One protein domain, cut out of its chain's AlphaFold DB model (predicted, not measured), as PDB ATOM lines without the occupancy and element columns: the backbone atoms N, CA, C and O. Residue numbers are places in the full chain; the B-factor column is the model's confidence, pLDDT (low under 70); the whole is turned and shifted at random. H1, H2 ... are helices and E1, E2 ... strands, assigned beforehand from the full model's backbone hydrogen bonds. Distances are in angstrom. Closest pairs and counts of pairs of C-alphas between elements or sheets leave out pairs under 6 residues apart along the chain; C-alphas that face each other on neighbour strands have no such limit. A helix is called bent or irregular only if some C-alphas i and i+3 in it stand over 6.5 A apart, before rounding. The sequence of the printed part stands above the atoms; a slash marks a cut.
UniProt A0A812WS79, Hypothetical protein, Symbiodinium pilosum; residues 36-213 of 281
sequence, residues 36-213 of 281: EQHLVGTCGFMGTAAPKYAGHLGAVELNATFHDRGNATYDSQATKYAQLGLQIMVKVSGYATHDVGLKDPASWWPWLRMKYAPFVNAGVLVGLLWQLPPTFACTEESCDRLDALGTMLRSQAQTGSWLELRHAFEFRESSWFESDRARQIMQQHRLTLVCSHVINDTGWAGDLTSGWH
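Overview. This is residues 36 to 213 of the 281 residues of the protein "Hypothetical protein" of Symbiodinium pilosum (UniProt A0A812WS79). A curled, parallel sheet of five strands, like an open part of a barrel, has helices H3, H5, H6 and H8 in an arc round its outside, each touching the next. H2 and H4 sit near the C-terminal ends of the strands, and the hairpin E6 and E7 lies beyond E5. The printed part has 178 residues, with eight named helices and seven named strands in the order E1 H1 E2 H2 H3 E3 H4 H5 E4 H6 E5 H7 H8 E6 E7; the large sheet runs E1 E2 E3 E4 E5, and E6 and E7 are antiparallel. The class is mixed, helices and strands; the whole is compact, with a radius of gyration of the C-alphas of 16.4 A and spans of 44 by 39 by 36 A.

Along the chain. Begin at Glu 36 and go on to C-alpha 41 at (30.190, 20.059, -3.657), where E1, residues 41 to 43, begins. Next come H1, residues 50 to 54, E2, residues 59 to 62, and H2, residues 64 to 67. H3, residues 75 to 83, is 12.2 A long, and E3, residues 87 to 91, is 13.3 A. After H4, residues 94 to 99, find C-alpha 105 at (7.726, 23.479, 13.980); from there H5 runs 22.6 A to residue 121. It is irregular, with C-alphas 107 and 110 7.3 A apart, and has a kink of 48 degrees near residue 115. E4, residues 125 to 131, is 17.0 A long, H6, residues 140 to 156, is 24.3 A, and E5, residues 166 to 170, is 13.0 A. Then look for H7, residues 175 to 178, H8, residues 180 to 189, 14.3 A long, E6, residues 196 to 198, and E7, residues 211 to 213, ending at C-alpha 213 (22.131, 38.109, -2.749).

Arrangement. Start at the twisted sheet, whose edge strands are E1 and E5. Across it look for N 61 and O 42 at 2.8 A, N 62 and O 89 at 2.8 A, N 129 and O 90 at 2.9 A, and N 128 and O 166 at 2.8 A. E1, H1, E2; E2, H2 H3, E3; E3, H4 H5, E4; and E4, H6, E5 are strand-helix-strand units, parallel neighbour strands with helices between, each with a right-handed crossover. H2 and H3 are on the same face; H3 has a height over the sheet of 10.0 A. H1, H4 and H5 only graze the sheet, while H6 and H7 are not on it. H3 and H5 touch only at their ends, closest at the C-alphas of Ala 78 and Phe 119, 4.9 A. H5 touches H6 with residues 105 to 106 alone, closest at the C-alphas of Pro 105 and Leu 149, 5.9 A. H6 and H8 touch at a shallow tilt of 10 degrees, the same way, closest at the C-alphas of Gly 150 and His 189, 5.3 A. In the hairpin E6 and E7, N 213 and O 196 are 2.8 A apart. Every O i to N i+4 pair is within hydrogen-bond range in H1, H3, H4, H6 and H8, and 8 of 13 are in H5; H2 and H7 are too short for such a pair.

Size, cuts and confidence. The two C-alphas farthest apart, those of Lys 52 and Glu 140, are 46.5 A apart. The printed part has no cut. The link from E6 to E7, residues 199 to 210, is long. Residues 192 to 193 pair in parallel with residues 168 to 169 of E5. The mean pLDDT of the printed part is 87.8; look for values under 70 at residues 36 to 38, 157 to 161 and 163 to 164.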
ATOM      1  N   GLU A  36      42.082  25.450   8.066       48.19
ATOM      2  CA  GLU A  36      40.643  25.488   7.788       48.19
ATOM      3  C   GLU A  36      40.325  24.597   6.580       48.19
ATOM      4  O   GLU A  36      40.985  24.685   5.543       48.19
ATOM      5  N   GLN A  37      39.328  23.722   6.722       56.25
ATOM      6  CA  GLN A  37      38.870  22.856   5.640       56.25
ATOM      7  C   GLN A  37      37.679  23.502   4.937       56.25
ATOM      8  O   GLN A  37      36.660  23.796   5.561       56.25
ATOM      9  N   HIS A  38      37.814  23.699   3.627       67.06
ATOM     10  CA  HIS A  38      36.739  24.153   2.759       67.06
ATOM     11  C   HIS A  38      36.093  22.928   2.110       67.06
ATOM     12  O   HIS A  38      36.766  22.165   1.421       67.06
ATOM     13  N   LEU A  39      34.793  22.738   2.331       74.56
ATOM     14  CA  LEU A  39      34.017  21.687   1.677       74.56
ATOM     15  C   LEU A  39      33.355  22.252   0.420       74.56
ATOM     16  O   LEU A  39      32.570  23.196   0.512       74.56
ATOM     17  N   VAL A  40      33.660  21.655  -0.731       78.06
ATOM     18  CA  VAL A  40      33.078  21.986  -2.039       78.06
ATOM     19  C   VAL A  40      32.252  20.793  -2.523       78.06
ATOM     20  O   VAL A  40      32.622  19.642  -2.283       78.06
ATOM     21  N   GLY A  41      31.124  21.071  -3.174       79.94
ATOM     22  CA  GLY A  41      30.190  20.059  -3.657       79.94
ATOM     23  C   GLY A  41      29.086  20.630  -4.545       79.94
ATOM     24  O   GLY A  41      28.963  21.847  -4.698       79.94
ATOM     25  N   THR A  42      28.268  19.742  -5.102       82.19
ATOM     26  CA  THR A  42      27.097  20.050  -5.935       82.19
ATOM     27  C   THR A  42      25.806  19.510  -5.315       82.19
ATOM     28  O   THR A  42      25.826  18.804  -4.306       82.19
ATOM     29  N   CYS A  43      24.664  19.838  -5.922       81.88
ATOM     30  CA  CYS A  43      23.373  19.232  -5.596       81.88
ATOM     31  C   CYS A  43      23.260  17.865  -6.290       81.88
ATOM     32  O   CYS A  43      23.197  17.796  -7.518       81.88
ATOM     33  N   GLY A  44      23.284  16.780  -5.513       82.75
ATOM     34  CA  GLY A  44      23.496  15.427  -6.027       82.75
ATOM     35  C   GLY A  44      24.850  15.262  -6.733       82.75
ATOM     36  O   GLY A  44      25.732  16.115  -6.635       82.75
ATOM     37  N   PHE A  45      25.001  14.162  -7.473       80.75
ATOM     38  CA  PHE A  45      26.254  13.800  -8.153       80.75
ATOM     39  C   PHE A  45      26.364  14.297  -9.602       80.75
ATOM     40  O   PHE A  45      27.300  13.925 -10.303       80.75
ATOM     41  N   MET A  46      25.412  15.110 -10.074       78.81
ATOM     42  CA  MET A  46      25.416  15.708 -11.422       78.81
ATOM     43  C   MET A  46      25.607  14.683 -12.564       78.81
ATOM     44  O   MET A  46      26.282  14.959 -13.549       78.81
ATOM     45  N   GLY A  47      25.036  13.481 -12.418       78.62
ATOM     46  CA  GLY A  47      25.176  12.381 -13.386       78.62
ATOM     47  C   GLY A  47      26.508  11.621 -13.336       78.62
ATOM     48  O   GLY A  47      26.748  10.755 -14.168       78.62
ATOM     49  N   THR A  48      27.372  11.902 -12.358       78.75
ATOM     50  CA  THR A  48      28.613  11.151 -12.117       78.75
ATOM     51  C   THR A  48      28.382  10.019 -11.112       78.75
ATOM     52  O   THR A  48      27.673  10.190 -10.121       78.75
ATOM     53  N   ALA A  49      29.022   8.863 -11.306       90.12
ATOM     54  CA  ALA A  49      29.007   7.785 -10.316       90.12
ATOM     55  C   ALA A  49      29.609   8.247  -8.973       90.12
ATOM     56  O   ALA A  49      30.692   8.834  -8.938       90.12
ATOM     57  N   ALA A  50      28.942   7.946  -7.852       90.12
ATOM     58  CA  ALA A  50      29.313   8.474  -6.533       90.12
ATOM     59  C   ALA A  50      30.792   8.249  -6.113       90.12
ATOM     60  O   ALA A  50      31.366   9.177  -5.544       90.12
ATOM     61  N   PRO A  51      31.462   7.114  -6.426       93.69
ATOM     62  CA  PRO A  51      32.899   6.962  -6.174       93.69
ATOM     63  C   PRO A  51      33.773   7.918  -7.002       93.69
ATOM     64  O   PRO A  51      34.692   8.528  -6.462       93.69
ATOM     65  N   LYS A  52      33.457   8.110  -8.294       88.06
ATOM     66  CA  LYS A  52      34.162   9.066  -9.168       88.06
ATOM     67  C   LYS A  52      33.943  10.505  -8.692       88.06
ATOM     68  O   LYS A  52      34.871  11.301  -8.732       88.06
ATOM     69  N   TYR A  53      32.752  10.827  -8.190       87.38
ATOM     70  CA  TYR A  53      32.466  12.125  -7.578       87.38
ATOM     71  C   TYR A  53      33.294  12.360  -6.299       87.38
ATOM     72  O   TYR A  53      33.976  13.378  -6.174       87.38
ATOM     73  N   ALA A  54      33.283  11.395  -5.372       89.75
ATOM     74  CA  ALA A  54      33.968  11.493  -4.079       89.75
ATOM     75  C   ALA A  54      35.499  11.592  -4.196       89.75
ATOM     76  O   ALA A  54      36.141  12.179  -3.330       89.75
ATOM     77  N   GLY A  55      36.083  11.090  -5.290       87.00
ATOM     78  CA  GLY A  55      37.505  11.271  -5.600       87.00
ATOM     79  C   GLY A  55      37.941  12.726  -5.836       87.00
ATOM     80  O   GLY A  55      39.139  12.983  -5.879       87.00
ATOM     81  N   HIS A  56      37.000  13.668  -5.978       81.88
ATOM     82  CA  HIS A  56      37.293  15.061  -6.345       81.88
ATOM     83  C   HIS A  56      36.554  16.101  -5.490       81.88
ATOM     84  O   HIS A  56      37.075  17.191  -5.258       81.88
ATOM     85  N   LEU A  57      35.347  15.785  -5.008       81.56
ATOM     86  CA  LEU A  57      34.537  16.680  -4.181       81.56
ATOM     87  C   LEU A  57      34.245  16.033  -2.826       81.56
ATOM     88  O   LEU A  57      33.645  14.967  -2.748       81.56
ATOM     89  N   GLY A  58      34.644  16.713  -1.747       81.94
ATOM     90  CA  GLY A  58      34.491  16.222  -0.372       81.94
ATOM     91  C   GLY A  58      33.089  16.393   0.224       81.94
ATOM     92  O   GLY A  58      32.857  15.981   1.362       81.94
ATOM     93  N   ALA A  59      32.153  17.019  -0.496       87.62
ATOM     94  CA  ALA A  59      30.786  17.193  -0.024       87.62
ATOM     95  C   ALA A  59      29.720  17.081  -1.117       87.62
ATOM     96  O   ALA A  59      30.009  17.223  -2.301       87.62
ATOM     97  N   VAL A  60      28.467  16.864  -0.713       87.44
ATOM     98  CA  VAL A  60      27.286  16.844  -1.596       87.44
ATOM     99  C   VAL A  60      26.063  17.442  -0.888       87.44
ATOM    100  O   VAL A  60      25.893  17.287   0.323       87.44
ATOM    101  N   GLU A  61      25.200  18.147  -1.620       90.25
ATOM    102  CA  GLU A  61      23.845  18.460  -1.158       90.25
ATOM    103  C   GLU A  61      22.871  17.353  -1.569       90.25
ATOM    104  O   GLU A  61      22.730  17.032  -2.748       90.25
ATOM    105  N   LEU A  62      22.135  16.830  -0.593       89.94
ATOM    106  CA  LEU A  62      21.033  15.907  -0.803       89.94
ATOM    107  C   LEU A  62      19.723  16.688  -0.973       89.94
ATOM    108  O   LEU A  62      19.208  17.266  -0.016       89.94
ATOM    109  N   ASN A  63      19.167  16.679  -2.187       87.00
ATOM    110  CA  ASN A  63      17.863  17.281  -2.496       87.00
ATOM    111  C   ASN A  63      16.710  16.252  -2.522       87.00
ATOM    112  O   ASN A  63      15.552  16.655  -2.512       87.00
ATOM    113  N   ALA A  64      16.972  14.940  -2.495       85.62
ATOM    114  CA  ALA A  64      15.915  13.914  -2.448       85.62
ATOM    115  C   ALA A  64      14.978  14.089  -1.228       85.62
ATOM    116  O   ALA A  64      13.753  14.042  -1.354       85.62
ATOM    117  N   THR A  65      15.552  14.438  -0.073       87.62
ATOM    118  CA  THR A  65      14.848  14.762   1.184       87.62
ATOM    119  C   THR A  65      13.872  15.933   1.091       87.62
ATOM    120  O   THR A  65      12.981  16.040   1.933       87.62
ATOM    121  N   PHE A  66      14.023  16.815   0.097       88.19
ATOM    122  CA  PHE A  66      13.097  17.920  -0.149       88.19
ATOM    123  C   PHE A  66      11.754  17.421  -0.705       88.19
ATOM    124  O   PHE A  66      10.697  17.953  -0.361       88.19
ATOM    125  N   HIS A  67      11.789  16.389  -1.547       87.19
ATOM    126  CA  HIS A  67      10.613  15.836  -2.225       87.19
ATOM    127  C   HIS A  67       9.958  14.706  -1.429       87.19
ATOM    128  O   HIS A  67       8.743  14.542  -1.471       87.19
ATOM    129  N   ASP A  68      10.738  13.984  -0.629       87.69
ATOM    130  CA  ASP A  68      10.273  12.882   0.207       87.69
ATOM    131  C   ASP A  68       9.245  13.313   1.282       87.69
ATOM    132  O   ASP A  68       9.574  13.914   2.314       87.69
ATOM    133  N   ARG A  69       7.978  12.954   1.030       82.88
ATOM    134  CA  ARG A  69       6.828  13.047   1.952       82.88
ATOM    135  C   ARG A  69       6.496  11.716   2.652       82.88
ATOM    136  O   ARG A  69       5.538  11.667   3.415       82.88
ATOM    137  N   GLY A  70       7.233  10.638   2.373       81.81
ATOM    138  CA  GLY A  70       6.943   9.287   2.865       81.81
ATOM    139  C   GLY A  70       7.695   8.928   4.149       81.81
ATOM    140  O   GLY A  70       8.254   9.785   4.828       81.81
ATOM    141  N   ASN A  71       7.765   7.630   4.453       76.31
ATOM    142  CA  ASN A  71       8.504   7.084   5.601       76.31
ATOM    143  C   ASN A  71       9.879   6.507   5.205       76.31
ATOM    144  O   ASN A  71      10.366   5.582   5.852       76.31
ATOM    145  N   ALA A  72      10.495   7.011   4.129       80.31
ATOM    146  CA  ALA A  72      11.815   6.552   3.705       80.31
ATOM    147  C   ALA A  72      12.865   6.823   4.797       80.31
ATOM    148  O   ALA A  72      12.923   7.921   5.360       80.31
ATOM    149  N   THR A  73      13.696   5.817   5.077       80.44
ATOM    150  CA  THR A  73      14.884   5.952   5.926       80.44
ATOM    151  C   THR A  73      16.128   6.061   5.050       80.44
ATOM    152  O   THR A  73      16.140   5.621   3.899       80.44
ATOM    153  N   TYR A  74      17.173   6.691   5.584       93.81
ATOM    154  CA  TYR A  74      18.368   7.067   4.824       93.81
ATOM    155  C   TYR A  74      19.614   6.265   5.222       93.81
ATOM    156  O   TYR A  74      20.737   6.685   4.955       93.81
ATOM    157  N   ASP A  75      19.440   5.114   5.874       94.50
ATOM    158  CA  ASP A  75      20.535   4.298   6.412       94.50
ATOM    159  C   ASP A  75      21.513   3.847   5.322       94.50
ATOM    160  O   ASP A  75      22.722   4.013   5.469       94.50
ATOM    161  N   SER A  76      20.999   3.376   4.180       93.44
ATOM    162  CA  SER A  76      21.844   2.939   3.059       93.44
ATOM    163  C   SER A  76      22.657   4.089   2.447       93.44
ATOM    164  O   SER A  76      23.844   3.933   2.158       93.44
ATOM    165  N   GLN A  77      22.049   5.272   2.315       94.06
ATOM    166  CA  GLN A  77      22.684   6.488   1.814       94.06
ATOM    167  C   GLN A  77      23.730   6.995   2.812       94.06
ATOM    168  O   GLN A  77      24.842   7.330   2.414       94.06
ATOM    169  N   ALA A  78      23.415   6.990   4.109       95.44
ATOM    170  CA  ALA A  78      24.333   7.383   5.170       95.44
ATOM    171  C   ALA A  78      25.571   6.474   5.215       95.44
ATOM    172  O   ALA A  78      26.695   6.978   5.239       95.44
ATOM    173  N   THR A  79      25.387   5.151   5.139       96.56
ATOM    174  CA  THR A  79      26.491   4.185   5.036       96.56
ATOM    175  C   THR A  79      27.332   4.419   3.779       96.56
ATOM    176  O   THR A  79      28.555   4.509   3.879       96.56
ATOM    177  N   LYS A  80      26.697   4.588   2.609       95.56
ATOM    178  CA  LYS A  80      27.373   4.884   1.333       95.56
ATOM    179  C   LYS A  80      28.216   6.159   1.418       95.56
ATOM    180  O   LYS A  80      29.365   6.160   0.989       95.56
ATOM    181  N   TYR A  81      27.679   7.243   1.972       95.62
ATOM    182  CA  TYR A  81      28.402   8.516   2.062       95.62
ATOM    183  C   TYR A  81      29.547   8.459   3.078       95.62
ATOM    184  O   TYR A  81      30.618   8.990   2.792       95.62
ATOM    185  N   ALA A  82      29.381   7.738   4.193       95.81
ATOM    186  CA  ALA A  82      30.458   7.505   5.155       95.81
ATOM    187  C   ALA A  82      31.609   6.684   4.546       95.81
ATOM    188  O   ALA A  82      32.772   7.056   4.691       95.81
ATOM    189  N   GLN A  83      31.297   5.620   3.796       96.62
ATOM    190  CA  GLN A  83      32.288   4.813   3.067       96.62
ATOM    191  C   GLN A  83      33.044   5.615   1.998       96.62
ATOM    192  O   GLN A  83      34.217   5.351   1.748       96.62
ATOM    193  N   LEU A  84      32.387   6.602   1.384       95.81
ATOM    194  CA  LEU A  84      32.980   7.510   0.400       95.81
ATOM    195  C   LEU A  84      33.703   8.720   1.024       95.81
ATOM    196  O   LEU A  84      34.245   9.537   0.286       95.81
ATOM    197  N   GLY A  85      33.692   8.878   2.352       94.25
ATOM    198  CA  GLY A  85      34.257  10.051   3.033       94.25
ATOM    199  C   GLY A  85      33.513  11.370   2.761       94.25
ATOM    200  O   GLY A  85      34.035  12.442   3.064       94.25
ATOM    201  N   LEU A  86      32.301  11.310   2.198       90.62
ATOM    202  CA  LEU A  86      31.518  12.478   1.798       90.62
ATOM    203  C   LEU A  86      30.819  13.136   2.991       90.62
ATOM    204  O   LEU A  86      30.097  12.491   3.749       90.62
ATOM    205  N   GLN A  87      30.961  14.455   3.095       90.94
ATOM    206  CA  GLN A  87      30.200  15.292   4.021       90.94
ATOM    207  C   GLN A  87      28.924  15.810   3.344       90.94
ATOM    208  O   GLN A  87      28.961  16.236   2.192       90.94
ATOM    209  N   ILE A  88      27.782  15.835   4.032       90.62
ATOM    210  CA  ILE A  88      26.502  16.161   3.386       90.62
ATOM    211  C   ILE A  88      25.812  17.409   3.935       90.62
ATOM    212  O   ILE A  88      25.788  17.672   5.140       90.62
ATOM    213  N   MET A  89      25.207  18.173   3.026       91.44
ATOM    214  CA  MET A  89      24.154  19.138   3.341       91.44
ATOM    215  C   MET A  89      22.811  18.479   3.033       91.44
ATOM    216  O   MET A  89      22.582  18.094   1.892       91.44
ATOM    217  N   VAL A  90      21.912  18.344   4.005       93.81
ATOM    218  CA  VAL A  90      20.550  17.867   3.715       93.81
ATOM    219  C   VAL A  90      19.662  19.068   3.438       93.81
ATOM    220  O   VAL A  90      19.516  19.947   4.290       93.81
ATOM    221  N   LYS A  91      19.040  19.117   2.259       94.50
ATOM    222  CA  LYS A  91      17.982  20.088   2.001       94.50
ATOM    223  C   LYS A  91      16.723  19.637   2.730       94.50
ATOM    224  O   LYS A  91      16.238  18.521   2.520       94.50
ATOM    225  N   VAL A  92      16.233  20.487   3.624       95.19
ATOM    226  CA  VAL A  92      15.100  20.175   4.497       95.19
ATOM    227  C   VAL A  92      13.835  19.983   3.664       95.19
ATOM    228  O   VAL A  92      13.677  20.612   2.620       95.19
ATOM    229  N   SER A  93      12.943  19.102   4.124       95.94
ATOM    230  CA  SER A  93      11.705  18.755   3.425       95.94
ATOM    231  C   SER A  93      10.939  19.984   2.930       95.94
ATOM    232  O   SER A  93      10.735  20.962   3.662       95.94
ATOM    233  N   GLY A  94      10.456  19.896   1.690       95.44
ATOM    234  CA  GLY A  94       9.517  20.849   1.113       95.44
ATOM    235  C   GLY A  94       8.247  20.979   1.951       95.44
ATOM    236  O   GLY A  94       7.660  22.051   1.970       95.44
ATOM    237  N   TYR A  95       7.877  19.957   2.735       96.25
ATOM    238  CA  TYR A  95       6.748  20.061   3.658       96.25
ATOM    239  C   TYR A  95       6.948  21.203   4.657       96.25
ATOM    240  O   TYR A  95       6.135  22.118   4.733       96.25
ATOM    241  N   ALA A  96       8.079  21.188   5.366       96.94
ATOM    242  CA  ALA A  96       8.410  22.199   6.362       96.94
ATOM    243  C   ALA A  96       8.617  23.586   5.736       96.94
ATOM    244  O   ALA A  96       8.177  24.586   6.293       96.94
ATOM    245  N   THR A  97       9.294  23.661   4.587       96.81
ATOM    246  CA  THR A  97       9.745  24.938   3.998       96.81
ATOM    247  C   THR A  97       8.747  25.586   3.037       96.81
ATOM    248  O   THR A  97       8.732  26.809   2.941       96.81
ATOM    249  N   HIS A  98       7.931  24.798   2.335       95.56
ATOM    250  CA  HIS A  98       6.995  25.259   1.305       95.56
ATOM    251  C   HIS A  98       5.541  24.985   1.708       95.56
ATOM    252  O   HIS A  98       4.760  25.928   1.778       95.56
ATOM    253  N   ASP A  99       5.186  23.732   2.021       96.19
ATOM    254  CA  ASP A  99       3.782  23.337   2.223       96.19
ATOM    255  C   ASP A  99       3.176  23.987   3.486       96.19
ATOM    256  O   ASP A  99       2.053  24.490   3.442       96.19
ATOM    257  N   VAL A 100       3.917  24.023   4.606       96.88
ATOM    258  CA  VAL A 100       3.496  24.710   5.852       96.88
ATOM    259  C   VAL A 100       4.239  26.021   6.122       96.88
ATOM    260  O   VAL A 100       3.899  26.731   7.069       96.88
ATOM    261  N   GLY A 101       5.254  26.360   5.317       97.06
ATOM    262  CA  GLY A 101       6.015  27.612   5.430       97.06
ATOM    263  C   GLY A 101       6.497  27.905   6.855       97.06
ATOM    264  O   GLY A 101       6.138  28.934   7.426       97.06
ATOM    265  N   LEU A 102       7.236  26.969   7.454       98.12
ATOM    266  CA  LEU A 102       7.791  26.996   8.817       98.12
ATOM    267  C   LEU A 102       6.769  27.072   9.975       98.12
ATOM    268  O   LEU A 102       7.176  27.148  11.133       98.12
ATOM    269  N   LYS A 103       5.457  27.029   9.704       97.94
ATOM    270  CA  LYS A 103       4.409  27.064  10.738       97.94
ATOM    271  C   LYS A 103       4.481  25.837  11.653       97.94
ATOM    272  O   LYS A 103       4.714  24.733  11.174       97.94
ATOM    273  N   ASP A 104       4.240  26.055  12.949       96.38
ATOM    274  CA  ASP A 104       4.201  25.034  14.012       96.38
ATOM    275  C   ASP A 104       5.325  23.979  13.911       96.38
ATOM    276  O   ASP A 104       5.073  22.804  13.618       96.38
ATOM    277  N   PRO A 105       6.590  24.377  14.142       96.00
ATOM    278  CA  PRO A 105       7.726  23.479  13.980       96.00
ATOM    279  C   PRO A 105       7.728  22.304  14.967       96.00
ATOM    280  O   PRO A 105       8.316  21.265  14.667       96.00
ATOM    281  N   ALA A 106       7.023  22.411  16.098       94.12
ATOM    282  CA  ALA A 106       6.880  21.319  17.056       94.12
ATOM    283  C   ALA A 106       6.121  20.115  16.464       94.12
ATOM    284  O   ALA A 106       6.450  18.974  16.795       94.12
ATOM    285  N   SER A 107       5.166  20.354  15.555       94.62
ATOM    286  CA  SER A 107       4.387  19.293  14.900       94.62
ATOM    287  C   SER A 107       5.202  18.422  13.933       94.62
ATOM    288  O   SER A 107       4.921  17.229  13.803       94.62
ATOM    289  N   TRP A 108       6.218  18.984  13.261       94.19
ATOM    290  CA  TRP A 108       6.917  18.298  12.164       94.19
ATOM    291  C   TRP A 108       8.419  18.083  12.354       94.19
ATOM    292  O   TRP A 108       9.004  17.187  11.741       94.19
ATOM    293  N   TRP A 109       9.081  18.854  13.212       93.75
ATOM    294  CA  TRP A 109      10.519  18.699  13.408       93.75
ATOM    295  C   TRP A 109      10.938  17.348  14.020       93.75
ATOM    296  O   TRP A 109      11.939  16.795  13.557       93.75
ATOM    297  N   PRO A 110      10.199  16.739  14.977       91.38
ATOM    298  CA  PRO A 110      10.571  15.438  15.535       91.38
ATOM    299  C   PRO A 110      10.681  14.317  14.488       91.38
ATOM    300  O   PRO A 110      11.647  13.552  14.520       91.38
ATOM    301  N   TRP A 111       9.757  14.243  13.519       91.38
ATOM    302  CA  TRP A 111       9.811  13.206  12.480       91.38
ATOM    303  C   TRP A 111      10.909  13.479  11.443       91.38
ATOM    304  O   TRP A 111      11.574  12.539  11.006       91.38
ATOM    305  N   LEU A 112      11.185  14.748  11.114       93.38
ATOM    306  CA  LEU A 112      12.349  15.102  10.291       93.38
ATOM    307  C   LEU A 112      13.670  14.746  10.980       93.38
ATOM    308  O   LEU A 112      14.572  14.226  10.325       93.38
ATOM    309  N   ARG A 113      13.784  14.943  12.299       91.38
ATOM    310  CA  ARG A 113      14.963  14.496  13.055       91.38
ATOM    311  C   ARG A 113      15.148  12.987  12.987       91.38
ATOM    312  O   ARG A 113      16.264  12.550  12.734       91.38
ATOM    313  N   MET A 114      14.085  12.199  13.161       90.88
ATOM    314  CA  MET A 114      14.155  10.740  12.990       90.88
ATOM    315  C   MET A 114      14.600  10.360  11.572       90.88
ATOM    316  O   MET A 114      15.509   9.550  11.414       90.88
ATOM    317  N   LYS A 115      14.023  10.998  10.548       92.56
ATOM    318  CA  LYS A 115      14.358  10.767   9.136       92.56
ATOM    319  C   LYS A 115      15.823  11.090   8.806       92.56
ATOM    320  O   LYS A 115      16.450  10.354   8.051       92.56
ATOM    321  N   TYR A 116      16.380  12.161   9.372       93.50
ATOM    322  CA  TYR A 116      17.768  12.584   9.126       93.50
ATOM    323  C   TYR A 116      18.788  11.973  10.106       93.50
ATOM    324  O   TYR A 116      19.995  12.113   9.895       93.50
ATOM    325  N   ALA A 117      18.336  11.263  11.148       92.75
ATOM    326  CA  ALA A 117      19.198  10.628  12.144       92.75
ATOM    327  C   ALA A 117      20.263   9.677  11.566       92.75
ATOM    328  O   ALA A 117      21.380   9.723  12.080       92.75
ATOM    329  N   PRO A 118      20.021   8.876  10.503       94.69
ATOM    330  CA  PRO A 118      21.057   8.008   9.944       94.69
ATOM    331  C   PRO A 118      22.317   8.772   9.516       94.69
ATOM    332  O   PRO A 118      23.430   8.331   9.787       94.69
ATOM    333  N   PHE A 119      22.163   9.967   8.937       94.06
ATOM    334  CA  PHE A 119      23.287  10.811   8.520       94.06
ATOM    335  C   PHE A 119      24.057  11.437   9.688       94.06
ATOM    336  O   PHE A 119      25.268  11.649   9.592       94.06
ATOM    337  N   VAL A 120      23.364  11.732  10.792       92.25
ATOM    338  CA  VAL A 120      23.983  12.193  12.044       92.25
ATOM    339  C   VAL A 120      24.751  11.047  12.702       92.25
ATOM    340  O   VAL A 120      25.906  11.214  13.079       92.25
ATOM    341  N   ASN A 121      24.138   9.865  12.781       92.44
ATOM    342  CA  ASN A 121      24.727   8.671  13.385       92.44
ATOM    343  C   ASN A 121      25.951   8.167  12.601       92.44
ATOM    344  O   ASN A 121      26.910   7.699  13.204       92.44
ATOM    345  N   ALA A 122      25.942   8.306  11.271       93.44
ATOM    346  CA  ALA A 122      27.076   7.995  10.403       93.44
ATOM    347  C   ALA A 122      28.178   9.079  10.391       93.44
ATOM    348  O   ALA A 122      29.194   8.896   9.727       93.44
ATOM    349  N   GLY A 123      27.993  10.211  11.087       91.56
ATOM    350  CA  GLY A 123      28.992  11.284  11.170       91.56
ATOM    351  C   GLY A 123      29.214  12.066   9.869       91.56
ATOM    352  O   GLY A 123      30.264  12.684   9.706       91.56
ATOM    353  N   VAL A 124      28.253  12.041   8.936       92.94
ATOM    354  CA  VAL A 124      28.371  12.703   7.620       92.94
ATOM    355  C   VAL A 124      27.577  14.004   7.508       92.94
ATOM    356  O   VAL A 124      27.869  14.819   6.634       92.94
ATOM    357  N   LEU A 125      26.564  14.231   8.353       91.25
ATOM    358  CA  LEU A 125      25.738  15.441   8.277       91.25
ATOM    359  C   LEU A 125      26.473  16.670   8.830       91.25
ATOM    360  O   LEU A 125      26.652  16.797  10.036       91.25
ATOM    361  N   VAL A 126      26.806  17.627   7.958       88.06
ATOM    362  CA  VAL A 126      27.438  18.907   8.354       88.06
ATOM    363  C   VAL A 126      26.461  20.082   8.429       88.06
ATOM    364  O   VAL A 126      26.832  21.174   8.863       88.06
ATOM    365  N   GLY A 127      25.214  19.907   7.991       89.44
ATOM    366  CA  GLY A 127      24.191  20.941   8.120       89.44
ATOM    367  C   GLY A 127      22.928  20.705   7.302       89.44
ATOM    368  O   GLY A 127      22.810  19.745   6.538       89.44
ATOM    369  N   LEU A 128      21.989  21.628   7.481       92.50
ATOM    370  CA  LEU A 128      20.642  21.609   6.930       92.50
ATOM    371  C   LEU A 128      20.375  22.884   6.130       92.50
ATOM    372  O   LEU A 128      20.578  23.984   6.651       92.50
ATOM    373  N   LEU A 129      19.922  22.733   4.882       94.44
ATOM    374  CA  LEU A 129      19.522  23.843   4.016       94.44
ATOM    375  C   LEU A 129      18.005  24.048   4.076       94.44
ATOM    376  O   LEU A 129      17.222  23.210   3.625       94.44
ATOM    377  N   TRP A 130      17.615  25.206   4.590       95.94
ATOM    378  CA  TRP A 130      16.259  25.719   4.707       95.94
ATOM    379  C   TRP A 130      16.009  26.688   3.550       95.94
ATOM    380  O   TRP A 130      16.074  27.907   3.698       95.94
ATOM    381  N   GLN A 131      15.798  26.133   2.360       93.94
ATOM    382  CA  GLN A 131      15.457  26.917   1.176       93.94
ATOM    383  C   GLN A 131      13.961  27.226   1.182       93.94
ATOM    384  O   GLN A 131      13.155  26.297   1.154       93.94
ATOM    385  N   LEU A 132      13.600  28.507   1.205       95.94
ATOM    386  CA  LEU A 132      12.206  28.959   1.262       95.94
ATOM    387  C   LEU A 132      11.700  29.363  -0.138       95.94
ATOM    388  O   LEU A 132      12.511  29.736  -0.995       95.94
ATOM    389  N   PRO A 133      10.389  29.254  -0.424       94.56
ATOM    390  CA  PRO A 133       9.843  29.636  -1.725       94.56
ATOM    391  C   PRO A 133       9.854  31.161  -1.921       94.56
ATOM    392  O   PRO A 133       9.829  31.903  -0.940       94.56
ATOM    393  N   PRO A 134       9.803  31.650  -3.175       92.56
ATOM    394  CA  PRO A 134       9.718  33.086  -3.468       92.56
ATOM    395  C   PRO A 134       8.419  33.746  -2.981       92.56
ATOM    396  O   PRO A 134       8.326  34.962  -2.921       92.56
ATOM    397  N   THR A 135       7.404  32.959  -2.617       95.31
ATOM    398  CA  THR A 135       6.159  33.442  -2.004       95.31
ATOM    399  C   THR A 135       6.266  33.655  -0.491       95.31
ATOM    400  O   THR A 135       5.325  34.154   0.123       95.31
ATOM    401  N   PHE A 136       7.380  33.267   0.138       97.19
ATOM    402  CA  PHE A 136       7.603  33.439   1.571       97.19
ATOM    403  C   PHE A 136       8.290  34.782   1.833       97.19
ATOM    404  O   PHE A 136       9.493  34.817   2.059       97.19
ATOM    405  N   ALA A 137       7.537  35.882   1.772       97.25
ATOM    406  CA  ALA A 137       8.040  37.236   2.038       97.25
ATOM    407  C   ALA A 137       8.352  37.483   3.527       97.25
ATOM    408  O   ALA A 137       7.880  36.745   4.398       97.25
ATOM    409  N   CYS A 138       9.123  38.529   3.839       97.81
ATOM    410  CA  CYS A 138       9.482  38.926   5.203       97.81
ATOM    411  C   CYS A 138       8.374  39.781   5.848       97.81
ATOM    412  O   CYS A 138       8.432  41.008   5.893       97.81
ATOM    413  N   THR A 139       7.340  39.118   6.357       98.06
ATOM    414  CA  THR A 139       6.267  39.720   7.152       98.06
ATOM    415  C   THR A 139       6.538  39.531   8.647       98.06
ATOM    416  O   THR A 139       7.426  38.776   9.047       98.06
ATOM    417  N   GLU A 140       5.748  40.186   9.500       98.06
ATOM    418  CA  GLU A 140       5.760  39.914  10.944       98.06
ATOM    419  C   GLU A 140       5.489  38.430  11.237       98.06
ATOM    420  O   GLU A 140       6.272  37.788  11.934       98.06
ATOM    421  N   GLU A 141       4.459  37.850  10.610       98.25
ATOM    422  CA  GLU A 141       4.117  36.438  10.799       98.25
ATOM    423  C   GLU A 141       5.250  35.499  10.349       98.25
ATOM    424  O   GLU A 141       5.551  34.520  11.032       98.25
ATOM    425  N   SER A 142       5.909  35.769   9.215       98.38
ATOM    426  CA  SER A 142       6.998  34.906   8.744       98.38
ATOM    427  C   SER A 142       8.271  35.058   9.589       98.38
ATOM    428  O   SER A 142       8.965  34.061   9.814       98.38
ATOM    429  N   CYS A 143       8.531  36.247  10.147       98.44
ATOM    430  CA  CYS A 143       9.550  36.457  11.178       98.44
ATOM    431  C   CYS A 143       9.256  35.636  12.441       98.44
ATOM    432  O   CYS A 143      10.149  34.945  12.925       98.44
ATOM    433  N   ASP A 144       8.020  35.643  12.942       98.44
ATOM    434  CA  ASP A 144       7.646  34.887  14.147       98.44
ATOM    435  C   ASP A 144       7.758  33.372  13.938       98.44
ATOM    436  O   ASP A 144       8.228  32.649  14.819       98.44
ATOM    437  N   ARG A 145       7.423  32.872  12.741       98.38
ATOM    438  CA  ARG A 145       7.667  31.465  12.375       98.38
ATOM    439  C   ARG A 145       9.164  31.128  12.354       98.38
ATOM    440  O   ARG A 145       9.549  30.054  12.822       98.38
ATOM    441  N   LEU A 146      10.015  32.027  11.846       98.06
ATOM    442  CA  LEU A 146      11.473  31.851  11.853       98.06
ATOM    443  C   LEU A 146      12.052  31.890  13.279       98.06
ATOM    444  O   LEU A 146      12.933  31.090  13.595       98.06
ATOM    445  N   ASP A 147      11.549  32.772  14.145       97.69
ATOM    446  CA  ASP A 147      11.982  32.894  15.543       97.69
ATOM    447  C   ASP A 147      11.544  31.695  16.399       97.69
ATOM    448  O   ASP A 147      12.350  31.137  17.151       97.69
ATOM    449  N   ALA A 148      10.310  31.211  16.216       97.06
ATOM    450  CA  ALA A 148       9.812  29.991  16.849       97.06
ATOM    451  C   ALA A 148      10.626  28.755  16.425       97.06
ATOM    452  O   ALA A 148      11.015  27.937  17.267       97.06
ATOM    453  N   LEU A 149      10.944  28.642  15.128       96.69
ATOM    454  CA  LEU A 149      11.839  27.608  14.611       96.69
ATOM    455  C   LEU A 149      13.239  27.734  15.222       96.69
ATOM    456  O   LEU A 149      13.750  26.755  15.759       96.69
ATOM    457  N   GLY A 150      13.842  28.925  15.199       93.88
ATOM    458  CA  GLY A 150      15.159  29.186  15.784       93.88
ATOM    459  C   GLY A 150      15.233  28.810  17.266       93.88
ATOM    460  O   GLY A 150      16.153  28.100  17.675       93.88
ATOM    461  N   THR A 151      14.212  29.179  18.042       94.12
ATOM    462  CA  THR A 151      14.076  28.853  19.470       94.12
ATOM    463  C   THR A 151      14.024  27.344  19.710       94.12
ATOM    464  O   THR A 151      14.771  26.819  20.539       94.12
ATOM    465  N   MET A 152      13.193  26.618  18.958       91.81
ATOM    466  CA  MET A 152      13.090  25.158  19.062       91.81
ATOM    467  C   MET A 152      14.381  24.455  18.606       91.81
ATOM    468  O   MET A 152      14.831  23.505  19.246       91.81
ATOM    469  N   LEU A 153      15.014  24.922  17.526       90.00
ATOM    470  CA  LEU A 153      16.309  24.400  17.091       90.00
ATOM    471  C   LEU A 153      17.366  24.607  18.176       90.00
ATOM    472  O   LEU A 153      18.109  23.682  18.491       90.00
ATOM    473  N   ARG A 154      17.393  25.781  18.814       84.88
ATOM    474  CA  ARG A 154      18.358  26.115  19.866       84.88
ATOM    475  C   ARG A 154      18.125  25.405  21.191       84.88
ATOM    476  O   ARG A 154      19.106  25.220  21.909       84.88
ATOM    477  N   SER A 155      16.904  24.989  21.520       82.69
ATOM    478  CA  SER A 155      16.650  24.135  22.689       82.69
ATOM    479  C   SER A 155      17.003  22.667  22.422       82.69
ATOM    480  O   SER A 155      17.542  21.997  23.297       82.69
ATOM    481  N   GLN A 156      16.775  22.170  21.201       73.50
ATOM    482  CA  GLN A 156      17.045  20.771  20.847       73.50
ATOM    483  C   GLN A 156      18.502  20.487  20.452       73.50
ATOM    484  O   GLN A 156      19.015  19.410  20.769       73.50
ATOM    485  N   ALA A 157      19.195  21.444  19.828       59.97
ATOM    486  CA  ALA A 157      20.612  21.362  19.452       59.97
ATOM    487  C   ALA A 157      21.574  21.472  20.655       59.97
ATOM    488  O   ALA A 157      22.697  21.936  20.513       59.97
ATOM    489  N   GLN A 158      21.140  21.067  21.852       54.72
ATOM    490  CA  GLN A 158      21.955  20.991  23.071       54.72
ATOM    491  C   GLN A 158      22.125  19.545  23.573       54.72
ATOM    492  O   GLN A 158      22.631  19.326  24.669       54.72
ATOM    493  N   THR A 159      21.705  18.541  22.787       58.03
ATOM    494  CA  THR A 159      21.734  17.124  23.192       58.03
ATOM    495  C   THR A 159      22.326  16.202  22.119       58.03
ATOM    496  O   THR A 159      21.897  16.197  20.963       58.03
ATOM    497  N   GLY A 160      23.300  15.379  22.527       63.12
ATOM    498  CA  GLY A 160      23.918  14.334  21.701       63.12
ATOM    499  C   GLY A 160      24.585  14.845  20.416       63.12
ATOM    500  O   GLY A 160      24.977  16.005  20.312       63.12
ATOM    501  N   SER A 161      24.671  13.977  19.407       69.75
ATOM    502  CA  SER A 161      25.328  14.235  18.112       69.75
ATOM    503  C   SER A 161      24.684  15.337  17.249       69.75
ATOM    504  O   SER A 161      25.147  15.603  16.147       69.75
ATOM    505  N   TRP A 162      23.618  15.991  17.728       76.06
ATOM    506  CA  TRP A 162      22.957  17.120  17.060       76.06
ATOM    507  C   TRP A 162      23.538  18.488  17.474       76.06
ATOM    508  O   TRP A 162      23.147  19.506  16.907       76.06
ATOM    509  N   LEU A 163      24.463  18.514  18.446       60.25
ATOM    510  CA  LEU A 163      25.006  19.713  19.111       60.25
ATOM    511  C   LEU A 163      25.708  20.726  18.179       60.25
ATOM    512  O   LEU A 163      25.802  21.902  18.521       60.25
ATOM    513  N   GLU A 164      26.200  20.293  17.013       67.19
ATOM    514  CA  GLU A 164      27.033  21.121  16.119       67.19
ATOM    515  C   GLU A 164      26.404  21.411  14.742       67.19
ATOM    516  O   GLU A 164      27.036  22.035  13.883       67.19
ATOM    517  N   LEU A 165      25.161  20.981  14.504       79.44
ATOM    518  CA  LEU A 165      24.540  21.094  13.184       79.44
ATOM    519  C   LEU A 165      24.269  22.547  12.782       79.44
ATOM    520  O   LEU A 165      23.691  23.343  13.524       79.44
ATOM    521  N   ARG A 166      24.675  22.896  11.558       83.69
ATOM    522  CA  ARG A 166      24.479  24.235  10.994       83.69
ATOM    523  C   ARG A 166      23.145  24.327  10.260       83.69
ATOM    524  O   ARG A 166      22.831  23.474   9.433       83.69
ATOM    525  N   HIS A 167      22.386  25.382  10.535       87.69
ATOM    526  CA  HIS A 167      21.101  25.667   9.895       87.69
ATOM    527  C   HIS A 167      21.263  26.870   8.964       87.69
ATOM    528  O   HIS A 167      21.346  28.007   9.431       87.69
ATOM    529  N   ALA A 168      21.335  26.608   7.658       87.81
ATOM    530  CA  ALA A 168      21.524  27.625   6.630       87.81
ATOM    531  C   ALA A 168      20.193  27.933   5.931       87.81
ATOM    532  O   ALA A 168      19.519  27.007   5.492       87.81
ATOM    533  N   PHE A 169      19.819  29.204   5.816       92.44
ATOM    534  CA  PHE A 169      18.570  29.659   5.207       92.44
ATOM    535  C   PHE A 169      18.845  30.358   3.877       92.44
ATOM    536  O   PHE A 169      19.662  31.276   3.815       92.44
ATOM    537  N   GLU A 170      18.151  29.921   2.827       91.06
ATOM    538  CA  GLU A 170      18.169  30.535   1.498       91.06
ATOM    539  C   GLU A 170      16.795  31.155   1.237       91.06
ATOM    540  O   GLU A 170      15.813  30.442   1.012       91.06
ATOM    541  N   PHE A 171      16.739  32.486   1.280       91.94
ATOM    542  CA  PHE A 171      15.551  33.262   0.937       91.94
ATOM    543  C   PHE A 171      15.509  33.537  -0.572       91.94
ATOM    544  O   PHE A 171      16.548  33.675  -1.222       91.94
ATOM    545  N   ARG A 172      14.295  33.586  -1.129       89.38
ATOM    546  CA  ARG A 172      14.009  33.805  -2.560       89.38
ATOM    547  C   ARG A 172      13.146  35.040  -2.814       89.38
ATOM    548  O   ARG A 172      12.432  35.096  -3.806       89.38
ATOM    549  N   GLU A 173      13.156  35.965  -1.870       92.94
ATOM    550  CA  GLU A 173      12.328  37.162  -1.880       92.94
ATOM    551  C   GLU A 173      13.121  38.277  -1.180       92.94
ATOM    552  O   GLU A 173      13.853  37.991  -0.220       92.94
ATOM    553  N   SER A 174      13.100  39.499  -1.725       92.56
ATOM    554  CA  SER A 174      14.108  40.516  -1.399       92.56
ATOM    555  C   SER A 174      13.964  41.108   0.005       92.56
ATOM    556  O   SER A 174      14.974  41.451   0.633       92.56
ATOM    557  N   SER A 175      12.740  41.177   0.540       95.31
ATOM    558  CA  SER A 175      12.438  41.860   1.805       95.31
ATOM    559  C   SER A 175      13.152  41.238   3.016       95.31
ATOM    560  O   SER A 175      13.406  41.914   4.017       95.31
ATOM    561  N   TRP A 176      13.591  39.976   2.915       94.06
ATOM    562  CA  TRP A 176      14.434  39.318   3.923       94.06
ATOM    563  C   TRP A 176      15.821  39.937   4.096       94.06
ATOM    564  O   TRP A 176      16.386  39.862   5.189       94.06
ATOM    565  N   PHE A 177      16.391  40.526   3.043       86.69
ATOM    566  CA  PHE A 177      17.725  41.132   3.098       86.69
ATOM    567  C   PHE A 177      17.681  42.558   3.671       86.69
ATOM    568  O   PHE A 177      18.631  42.997   4.324       86.69
ATOM    569  N   GLU A 178      16.553  43.245   3.486       87.62
ATOM    570  CA  GLU A 178      16.292  44.601   3.977       87.62
ATOM    571  C   GLU A 178      15.827  44.616   5.448       87.62
ATOM    572  O   GLU A 178      16.072  45.577   6.175       87.62
ATOM    573  N   SER A 179      15.214  43.526   5.924       90.56
ATOM    574  CA  SER A 179      14.640  43.418   7.271       90.56
ATOM    575  C   SER A 179      15.679  43.308   8.400       90.56
ATOM    576  O   SER A 179      16.344  42.285   8.601       90.56
ATOM    577  N   ASP A 180      15.750  44.348   9.235       89.50
ATOM    578  CA  ASP A 180      16.525  44.346  10.484       89.50
ATOM    579  C   ASP A 180      16.043  43.265  11.471       89.50
ATOM    580  O   ASP A 180      16.873  42.622  12.121       89.50
ATOM    581  N   ARG A 181      14.726  43.013  11.552       94.75
ATOM    582  CA  ARG A 181      14.131  41.967  12.412       94.75
ATOM    583  C   ARG A 181      14.609  40.581  11.990       94.75
ATOM    584  O   ARG A 181      15.068  39.817  12.837       94.75
ATOM    585  N   ALA A 182      14.593  40.276  10.690       91.25
ATOM    586  CA  ALA A 182      15.123  39.014  10.177       91.25
ATOM    587  C   ALA A 182      16.609  38.847  10.533       91.25
ATOM    588  O   ALA A 182      17.014  37.802  11.049       91.25
ATOM    589  N   ARG A 183      17.416  39.900  10.344       86.38
ATOM    590  CA  ARG A 183      18.846  39.892  10.689       86.38
ATOM    591  C   ARG A 183      19.083  39.614  12.178       86.38
ATOM    592  O   ARG A 183      19.953  38.808  12.506       86.38
ATOM    593  N   GLN A 184      18.301  40.237  13.063       87.31
ATOM    594  CA  GLN A 184      18.362  40.018  14.514       87.31
ATOM    595  C   GLN A 184      17.986  38.577  14.891       87.31
ATOM    596  O   GLN A 184      18.744  37.931  15.613       87.31
ATOM    597  N   ILE A 185      16.887  38.038  14.348       91.19
ATOM    598  CA  ILE A 185      16.444  36.649  14.579       91.19
ATOM    599  C   ILE A 185      17.538  35.655  14.160       91.19
ATOM    600  O   ILE A 185      17.905  34.758  14.926       91.19
ATOM    601  N   MET A 186      18.127  35.835  12.972       87.00
ATOM    602  CA  MET A 186      19.206  34.963  12.496       87.00
ATOM    603  C   MET A 186      20.450  35.028  13.392       87.00
ATOM    604  O   MET A 186      21.024  33.987  13.714       87.00
ATOM    605  N   GLN A 187      20.847  36.222  13.846       83.50
ATOM    606  CA  GLN A 187      21.965  36.400  14.780       83.50
ATOM    607  C   GLN A 187      21.692  35.747  16.142       83.50
ATOM    608  O   GLN A 187      22.510  34.955  16.616       83.50
ATOM    609  N   GLN A 188      20.534  36.033  16.745       87.62
ATOM    610  CA  GLN A 188      20.096  35.508  18.042       87.62
ATOM    611  C   GLN A 188      20.154  33.979  18.074       87.62
ATOM    612  O   GLN A 188      20.715  33.378  19.002       87.62
ATOM    613  N   HIS A 189      19.635  33.341  17.023       85.25
ATOM    614  CA  HIS A 189      19.559  31.886  16.923       85.25
ATOM    615  C   HIS A 189      20.804  31.227  16.323       85.25
ATOM    616  O   HIS A 189      20.923  30.009  16.428       85.25
ATOM    617  N   ARG A 190      21.788  31.996  15.831       85.69
ATOM    618  CA  ARG A 190      22.974  31.508  15.087       85.69
ATOM    619  C   ARG A 190      22.600  30.751  13.804       85.69
ATOM    620  O   ARG A 190      23.228  29.757  13.437       85.69
ATOM    621  N   LEU A 191      21.563  31.229  13.123       84.81
ATOM    622  CA  LEU A 191      21.188  30.765  11.789       84.81
ATOM    623  C   LEU A 191      22.133  31.393  10.761       84.81
ATOM    624  O   LEU A 191      22.633  32.502  10.948       84.81
ATOM    625  N   THR A 192      22.388  30.683   9.667       83.31
ATOM    626  CA  THR A 192      23.347  31.115   8.644       83.31
ATOM    627  C   THR A 192      22.618  31.600   7.393       83.31
ATOM    628  O   THR A 192      21.790  30.879   6.852       83.31
ATOM    629  N   LEU A 193      22.905  32.819   6.926       83.94
ATOM    630  CA  LEU A 193      22.280  33.398   5.730       83.94
ATOM    631  C   LEU A 193      23.039  32.993   4.470       83.94
ATOM    632  O   LEU A 193      24.173  33.436   4.286       83.94
ATOM    633  N   VAL A 194      22.418  32.178   3.618       81.19
ATOM    634  CA  VAL A 194      23.009  31.714   2.358       81.19
ATOM    635  C   VAL A 194      23.241  32.891   1.416       81.19
ATOM    636  O   VAL A 194      22.294  33.539   0.975       81.19
ATOM    637  N   CYS A 195      24.510  33.131   1.079       79.00
ATOM    638  CA  CYS A 195      24.857  33.953  -0.073       79.00
ATOM    639  C   CYS A 195      24.524  33.166  -1.346       79.00
ATOM    640  O   CYS A 195      24.982  32.033  -1.494       79.00
ATOM    641  N   SER A 196      23.756  33.762  -2.255       76.94
ATOM    642  CA  SER A 196      23.291  33.118  -3.488       76.94
ATOM    643  C   SER A 196      23.618  33.982  -4.695       76.94
ATOM    644  O   SER A 196      23.167  35.122  -4.764       76.94
ATOM    645  N   HIS A 197      24.323  33.432  -5.685       78.19
ATOM    646  CA  HIS A 197      24.310  34.000  -7.033       78.19
ATOM    647  C   HIS A 197      23.134  33.413  -7.819       78.19
ATOM    648  O   HIS A 197      23.036  32.192  -7.989       78.19
ATOM    649  N   VAL A 198      22.238  34.282  -8.272       76.50
ATOM    650  CA  VAL A 198      20.981  33.941  -8.941       76.50
ATOM    651  C   VAL A 198      21.030  34.439 -10.386       76.50
ATOM    652  O   VAL A 198      21.526  35.525 -10.661       76.50
ATOM    653  N   ILE A 199      20.495  33.640 -11.308       80.31
ATOM    654  CA  ILE A 199      20.158  34.052 -12.675       80.31
ATOM    655  C   ILE A 199      18.636  33.911 -12.764       80.31
ATOM    656  O   ILE A 199      18.139  32.784 -12.801       80.31
ATOM    657  N   ASN A 200      17.897  35.021 -12.670       83.12
ATOM    658  CA  ASN A 200      16.438  35.039 -12.494       83.12
ATOM    659  C   ASN A 200      15.666  35.450 -13.760       83.12
ATOM    660  O   ASN A 200      14.587  36.032 -13.685       83.12
ATOM    661  N   ASP A 201      16.197  35.120 -14.934       82.25
ATOM    662  CA  ASP A 201      15.669  35.552 -16.239       82.25
ATOM    663  C   ASP A 201      14.211  35.102 -16.510       82.25
ATOM    664  O   ASP A 201      13.567  35.593 -17.433       82.25
ATOM    665  N   THR A 202      13.679  34.173 -15.704       81.12
ATOM    666  CA  THR A 202      12.302  33.654 -15.787       81.12
ATOM    667  C   THR A 202      11.463  33.899 -14.522       81.12
ATOM    668  O   THR A 202      10.421  33.265 -14.366       81.12
ATOM    669  N   GLY A 203      11.922  34.726 -13.572       79.00
ATOM    670  CA  GLY A 203      11.204  35.007 -12.313       79.00
ATOM    671  C   GLY A 203      11.076  33.820 -11.340       79.00
ATOM    672  O   GLY A 203      10.313  33.879 -10.378       79.00
ATOM    673  N   TRP A 204      11.802  32.718 -11.566       80.12
ATOM    674  CA  TRP A 204      11.720  31.500 -10.745       80.12
ATOM    675  C   TRP A 204      12.206  31.701  -9.296       80.12
ATOM    676  O   TRP A 204      11.841  30.927  -8.409       80.12
ATOM    677  N   ALA A 205      13.033  32.720  -9.058       81.94
ATOM    678  CA  ALA A 205      13.556  33.122  -7.757       81.94
ATOM    679  C   ALA A 205      12.877  34.399  -7.228       81.94
ATOM    680  O   ALA A 205      13.525  35.193  -6.555       81.94
ATOM    681  N   GLY A 206      11.591  34.591  -7.542       86.94
ATOM    682  CA  GLY A 206      10.800  35.707  -7.028       86.94
ATOM    683  C   GLY A 206      11.203  37.036  -7.653       86.94
ATOM    684  O   GLY A 206      11.453  37.109  -8.856       86.94
ATOM    685  N   ASP A 207      11.265  38.068  -6.821       92.50
ATOM    686  CA  ASP A 207      11.661  39.435  -7.170       92.50
ATOM    687  C   ASP A 207      13.185  39.655  -7.208       92.50
ATOM    688  O   ASP A 207      13.646  40.721  -7.618       92.50
ATOM    689  N   LEU A 208      13.985  38.650  -6.826       86.88
ATOM    690  CA  LEU A 208      15.443  38.757  -6.818       86.88
ATOM    691  C   LEU A 208      15.987  39.037  -8.223       86.88
ATOM    692  O   LEU A 208      15.762  38.277  -9.164       86.88
ATOM    693  N   THR A 209      16.777  40.095  -8.371       87.38
ATOM    694  CA  THR A 209      17.490  40.382  -9.624       87.38
ATOM    695  C   THR A 209      18.555  39.317  -9.921       87.38
ATOM    696  O   THR A 209      19.037  38.625  -9.021       87.38
ATOM    697  N   SER A 210      18.972  39.176 -11.183       81.81
ATOM    698  CA  SER A 210      20.165  38.380 -11.500       81.81
ATOM    699  C   SER A 210      21.404  39.029 -10.860       81.81
ATOM    700  O   SER A 210      21.647  40.219 -11.055       81.81
ATOM    701  N   GLY A 211      22.175  38.269 -10.078       77.81
ATOM    702  CA  GLY A 211      23.299  38.779  -9.285       77.81
ATOM    703  C   GLY A 211      23.490  38.066  -7.941       77.81
ATOM    704  O   GLY A 211      22.944  36.987  -7.711       77.81
ATOM    705  N   TRP A 212      24.301  38.659  -7.058       77.81
ATOM    706  CA  TRP A 212      24.584  38.142  -5.713       77.81
ATOM    707  C   TRP A 212      23.619  38.702  -4.662       77.81
ATOM    708  O   TRP A 212      23.505  39.914  -4.511       77.81
ATOM    709  N   HIS A 213      23.027  37.810  -3.870       79.00
ATOM    710  CA  HIS A 213      22.131  38.109  -2.749       79.00
ATOM    711  C   HIS A 213      22.679  37.530  -1.443       79.00
ATOM    712  O   HIS A 213      23.476  36.590  -1.463       79.00
TER     713      HIS A 213